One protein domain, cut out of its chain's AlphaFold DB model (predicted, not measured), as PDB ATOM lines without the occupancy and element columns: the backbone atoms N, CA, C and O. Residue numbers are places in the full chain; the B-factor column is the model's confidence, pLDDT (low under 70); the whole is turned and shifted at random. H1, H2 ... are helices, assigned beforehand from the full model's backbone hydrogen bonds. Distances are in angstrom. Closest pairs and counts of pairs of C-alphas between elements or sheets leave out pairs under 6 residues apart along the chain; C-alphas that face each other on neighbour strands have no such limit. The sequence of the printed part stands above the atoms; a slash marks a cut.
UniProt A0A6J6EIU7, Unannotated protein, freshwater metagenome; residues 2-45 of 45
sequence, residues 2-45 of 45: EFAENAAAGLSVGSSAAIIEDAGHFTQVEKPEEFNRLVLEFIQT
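What this domain is: This is residues 2 to 45 of the 45 residues of the protein "Unannotated protein" of freshwater metagenome (UniProt A0A6J6EIU7). This is a flat, open zigzag: a short helix H1 on one side, a long unnamed stretch that folds back at Val 13 and runs between H1 and H3, and then short H2 leading into the longest helix, H3, on the other side. The printed part has 44 residues with three named helices, in the order H1, H2, H3, and no named strand; the class is all helix. It is only just loose, close to compact, with a radius of gyration of the C-alphas of 11.3 A, and spans 28 by 28 by 12 A.

How they stand to each other: Start at H1, residues 2 to 8, which is apart from both H2, residues 27 to 30, and H3, residues 32 to 44. H2 and H3 only just touch, only at the corner by their link, with 3 pairs of C-alphas within 8 A; look at their closest C-alphas, Gln 28 and Phe 35, 5.6 A apart. Every O i to N i+4 pair is within hydrogen-bond range in H1 and H3; H2 is too short for one.

Where its parts are: Find C-alpha 2 at (245.213, 273.064, 257.577), where H1 begins its 10.2 A. H3 runs 18.1 A to C-alpha 44 at (226.636, 288.798, 242.769).

The domain as a whole: The C-alphas farthest apart, Val 13 and Glu 30, are 28.6 A apart. The printed part has no cut; the link H1 to H2 is long. Residues 2 to 7 have pLDDT under 70.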
ATOM      1  N   GLU A   2     244.176 272.039 257.328       60.88
ATOM      2  CA  GLU A   2     245.213 273.064 257.577       60.88
ATOM      3  C   GLU A   2     245.774 273.784 256.322       60.88
ATOM      4  O   GLU A   2     246.030 274.982 256.350       60.88
ATOM      5  N   PHE A   3     245.930 273.097 255.180       61.41
ATOM      6  CA  PHE A   3     246.447 273.719 253.946       61.41
ATOM      7  C   PHE A   3     245.484 274.749 253.322       61.41
ATOM      8  O   PHE A   3     245.926 275.789 252.839       61.41
ATOM      9  N   ALA A   4     244.173 274.485 253.348       60.81
ATOM     10  CA  ALA A   4     243.167 275.387 252.783       60.81
ATOM     11  C   ALA A   4     242.935 276.612 253.684       60.81
ATOM     12  O   ALA A   4     242.795 277.730 253.194       60.81
ATOM     13  N   GLU A   5     242.980 276.414 255.002       63.81
ATOM     14  CA  GLU A   5     242.895 277.493 255.992       63.81
ATOM     15  C   GLU A   5     244.093 278.450 255.882       63.81
ATOM     16  O   GLU A   5     243.923 279.669 255.898       63.81
ATOM     17  N   ASN A   6     245.296 277.913 255.654       68.56
ATOM     18  CA  ASN A   6     246.492 278.723 255.415       68.56
ATOM     19  C   ASN A   6     246.449 279.487 254.081       68.56
ATOM     20  O   ASN A   6     246.991 280.588 253.991       68.56
ATOM     21  N   ALA A   7     245.786 278.949 253.051       67.56
ATOM     22  CA  ALA A   7     245.603 279.658 251.785       67.56
ATOM     23  C   ALA A   7     244.693 280.891 251.940       67.56
ATOM     24  O   ALA A   7     244.950 281.923 251.320       67.56
ATOM     25  N   ALA A   8     243.680 280.822 252.815       74.00
ATOM     26  CA  ALA A   8     242.788 281.948 253.087       74.00
ATOM     27  C   ALA A   8     243.522 283.149 253.715       74.00
ATOM     28  O   ALA A   8     243.192 284.297 253.420       74.00
ATOM     29  N   ALA A   9     244.560 282.901 254.520       79.12
ATOM     30  CA  ALA A   9     245.354 283.948 255.166       79.12
ATOM     31  C   ALA A   9     246.159 284.824 254.181       79.12
ATOM     32  O   ALA A   9     246.577 285.922 254.546       79.12
ATOM     33  N   GLY A  10     246.380 284.360 252.945       84.56
ATOM     34  CA  GLY A  10     247.125 285.083 251.907       84.56
ATOM     35  C   GLY A  10     246.259 285.837 250.893       84.56
ATOM     36  O   GLY A  10     246.795 286.384 249.929       84.56
ATOM     37  N   LEU A  11     244.937 285.839 251.059       87.12
ATOM     38  CA  LEU A  11     244.018 286.402 250.076       87.12
ATOM     39  C   LEU A  11     243.980 287.938 250.101       87.12
ATOM     40  O   LEU A  11     244.017 288.570 251.156       87.12
ATOM     41  N   SER A  12     243.867 288.554 248.920       91.88
ATOM     42  CA  SER A  12     243.689 290.004 248.794       91.88
ATOM     43  C   SER A  12     242.268 290.433 249.167       91.88
ATOM     44  O   SER A  12     241.321 289.652 249.068       91.88
ATOM     45  N   VAL A  13     242.097 291.712 249.517       89.62
ATOM     46  CA  VAL A  13     240.769 292.321 249.711       89.62
ATOM     47  C   VAL A  13     239.891 292.066 248.480       89.62
ATOM     48  O   VAL A  13     240.348 292.233 247.349       89.62
ATOM     49  N   GLY A  14     238.646 291.642 248.713       89.75
ATOM     50  CA  GLY A  14     237.697 291.263 247.663       89.75
ATOM     51  C   GLY A  14     237.802 289.808 247.192       89.75
ATOM     52  O   GLY A  14     237.064 289.424 246.297       89.75
ATOM     53  N   SER A  15     238.687 288.995 247.776       91.56
ATOM     54  CA  SER A  15     238.735 287.546 247.536       91.56
ATOM     55  C   SER A  15     237.895 286.767 248.553       91.56
ATOM     56  O   SER A  15     237.639 287.249 249.656       91.56
ATOM     57  N   SER A  16     237.528 285.529 248.209       89.31
ATOM     58  CA  SER A  16     236.842 284.580 249.095       89.31
ATOM     59  C   SER A  16     237.501 283.196 249.033       89.31
ATOM     60  O   SER A  16     238.042 282.817 247.994       89.31
ATOM     61  N   ALA A  17     237.458 282.450 250.140       90.31
ATOM     62  CA  ALA A  17     237.883 281.052 250.225       90.31
ATOM     63  C   ALA A  17     236.716 280.176 250.687       90.31
ATOM     64  O   ALA A  17     236.011 280.521 251.634       90.31
ATOM     65  N   ALA A  18     236.561 279.016 250.052       90.56
ATOM     66  CA  ALA A  18     235.602 277.991 250.438       90.56
ATOM     67  C   ALA A  18     236.233 276.602 250.285       90.56
ATOM     68  O   ALA A  18     237.073 276.386 249.410       90.56
ATOM     69  N   ILE A  19     235.815 275.669 251.138       90.81
ATOM     70  CA  ILE A  19     236.181 274.254 251.059       90.81
ATOM     71  C   ILE A  19     234.942 273.501 250.581       90.81
ATOM     72  O   ILE A  19     233.880 273.632 251.185       90.81
ATOM     73  N   ILE A  20     235.086 272.728 249.505       93.12
ATOM     74  CA  ILE A  20     234.077 271.765 249.058       93.12
ATOM     75  C   ILE A  20     234.563 270.391 249.508       93.12
ATOM     76  O   ILE A  20     235.563 269.883 248.999       93.12
ATOM     77  N   GLU A  21     233.880 269.829 250.499       92.25
ATOM     78  CA  GLU A  21     234.216 268.520 251.055       92.25
ATOM     79  C   GLU A  21     233.925 267.397 250.047       92.25
ATOM     80  O   GLU A  21     233.074 267.516 249.155       92.25
ATOM     81  N   ASP A  22     234.638 266.279 250.197       92.62
ATOM     82  CA  ASP A  22     234.493 265.082 249.357       92.62
ATOM     83  C   ASP A  22     234.654 265.343 247.846       92.62
ATOM     84  O   ASP A  22     233.986 264.711 247.021       92.62
ATOM     85  N   ALA A  23     235.524 266.287 247.477       93.06
ATOM     86  CA  ALA A  23     235.887 266.577 246.095       93.06
ATOM     87  C   ALA A  23     237.386 266.369 245.843       93.06
ATOM     88  O   ALA A  23     238.235 266.732 246.661       93.06
ATOM     89  N   GLY A  24     237.709 265.791 244.689       89.38
ATOM     90  CA  GLY A  24     239.069 265.593 244.209       89.38
ATOM     91  C   GLY A  24     239.657 266.815 243.497       89.38
ATOM     92  O   GLY A  24     239.251 267.960 243.692       89.38
ATOM     93  N   HIS A  25     240.656 266.559 242.647       91.69
ATOM     94  CA  HIS A  25     241.455 267.602 241.992       91.69
ATOM     95  C   HIS A  25     240.633 268.505 241.058       91.69
ATOM     96  O   HIS A  25     240.957 269.679 240.895       91.69
ATOM     97  N   PHE A  26     239.568 267.967 240.459       94.94
ATOM     98  CA  PHE A  26     238.674 268.708 239.571       94.94
ATOM     99  C   PHE A  26     237.334 268.960 240.259       94.94
ATOM    100  O   PHE A  26     236.292 268.449 239.845       94.94
ATOM    101  N   THR A  27     237.366 269.772 241.315       94.00
ATOM    102  CA  THR A  27     236.208 270.085 242.163       94.00
ATOM    103  C   THR A  27     234.987 270.551 241.362       94.00
ATOM    104  O   THR A  27     233.874 270.103 241.620       94.00
ATOM    105  N   GLN A  28     235.187 271.373 240.329       95.88
ATOM    106  CA  GLN A  28     234.116 271.865 239.456       95.88
ATOM    107  C   GLN A  28     233.467 270.786 238.573       95.88
ATOM    108  O   GLN A  28     232.372 271.000 238.061       95.88
ATOM    109  N   VAL A  29     234.139 269.651 238.352       97.31
ATOM    110  CA  VAL A  29     233.597 268.509 237.594       97.31
ATOM    111  C   VAL A  29     232.876 267.542 238.530       97.31
ATOM    112  O   VAL A  29     231.836 267.004 238.168       97.31
ATOM    113  N   GLU A  30     233.422 267.325 239.728       97.56
ATOM    114  CA  GLU A  30     232.895 266.354 240.695       97.56
ATOM    115  C   GLU A  30     231.705 266.886 241.507       97.56
ATOM    116  O   GLU A  30     230.805 266.122 241.853       97.56
ATOM    117  N   LYS A  31     231.691 268.191 241.803       97.50
ATOM    118  CA  LYS A  31     230.645 268.876 242.583       97.50
ATOM    119  C   LYS A  31     230.163 270.147 241.857       97.50
ATOM    120  O   LYS A  31     230.287 271.251 242.399       97.50
ATOM    121  N   PRO A  32     229.652 270.035 240.617       97.31
ATOM    122  CA  PRO A  32     229.382 271.195 239.773       97.31
ATOM    123  C   PRO A  32     228.327 272.135 240.369       97.31
ATOM    124  O   PRO A  32     228.467 273.350 240.255       97.31
ATOM    125  N   GLU A  33     227.294 271.620 241.036       98.00
ATOM    126  CA  GLU A  33     226.235 272.448 241.624       98.00
ATOM    127  C   GLU A  33     226.758 273.320 242.770       98.00
ATOM    128  O   GLU A  33     226.464 274.515 242.832       98.00
ATOM    129  N   GLU A  34     227.557 272.736 243.663       97.50
ATOM    130  CA  GLU A  34     228.112 273.442 244.818       97.50
ATOM    131  C   GLU A  34     229.185 274.450 244.402       97.50
ATOM    132  O   GLU A  34     229.152 275.600 244.847       97.50
ATOM    133  N   PHE A  35     230.065 274.062 243.475       96.81
ATOM    134  CA  PHE A  35     231.047 274.968 242.886       96.81
ATOM    135  C   PHE A  35     230.372 276.161 242.198       96.81
ATOM    136  O   PHE A  35     230.697 277.314 242.488       96.81
ATOM    137  N   ASN A  36     229.390 275.903 241.326       97.31
ATOM    138  CA  ASN A  36     228.702 276.963 240.590       97.31
ATOM    139  C   ASN A  36     227.936 277.905 241.522       97.31
ATOM    140  O   ASN A  36     227.928 279.112 241.283       97.31
ATOM    141  N   ARG A  37     227.328 277.384 242.595       97.62
ATOM    142  CA  ARG A  37     226.665 278.215 243.606       97.62
ATOM    143  C   ARG A  37     227.642 279.202 244.246       97.62
ATOM    144  O   ARG A  37     227.344 280.390 244.270       97.62
ATOM    145  N   LEU A  38     228.811 278.737 244.690       96.56
ATOM    146  CA  LEU A  38     229.826 279.592 245.322       96.56
ATOM    147  C   LEU A  38     230.373 280.657 244.360       96.56
ATOM    148  O   LEU A  38     230.574 281.805 244.752       96.56
ATOM    149  N   VAL A  39     230.571 280.303 243.086       95.75
ATOM    150  CA  VAL A  39     230.999 281.258 242.051       95.75
ATOM    151  C   VAL A  39     229.936 282.331 241.808       95.75
ATOM    152  O   VAL A  39     230.266 283.512 241.714       95.75
ATOM    153  N   LEU A  40     228.661 281.945 241.713       96.88
ATOM    154  CA  LEU A  40     227.567 282.895 241.509       96.88
ATOM    155  C   LEU A  40     227.374 283.810 242.721       96.88
ATOM    156  O   LEU A  40     227.222 285.014 242.530       96.88
ATOM    157  N   GLU A  41     227.431 283.262 243.937       95.44
ATOM    158  CA  GLU A  41     227.382 284.041 245.181       95.44
ATOM    159  C   GLU A  41     228.505 285.089 245.216       95.44
ATOM    160  O   GLU A  41     228.243 286.246 245.533       95.44
ATOM    161  N   PHE A  42     229.723 284.721 244.805       95.00
ATOM    162  CA  PHE A  42     230.863 285.639 244.748       95.00
ATOM    163  C   PHE A  42     230.707 286.767 243.714       95.00
ATOM    164  O   PHE A  42     231.105 287.898 243.972       95.00
ATOM    165  N   ILE A  43     230.148 286.486 242.532       94.88
ATOM    166  CA  ILE A  43     230.018 287.490 241.455       94.88
ATOM    167  C   ILE A  43     228.830 288.439 241.695       94.88
ATOM    168  O   ILE A  43     228.792 289.535 241.140       94.88
ATOM    169  N   GLN A  44     227.838 288.011 242.479       91.50
ATOM    170  CA  GLN A  44     226.636 288.798 242.769       91.50
ATOM    171  C   GLN A  44     226.779 289.735 243.981       91.50
ATOM    172  O   GLN A  44     225.892 290.565 244.191       91.50
ATOM    173  N   THR A  45     227.861 289.613 244.757       72.50
ATOM    174  CA  THR A  45     228.275 290.568 245.806       72.50
ATOM    175  C   THR A  45     229.001 291.782 245.248       72.50
ATOM    176  O   THR A  45     228.730 292.891 245.761       72.50
TER     177      THR A  45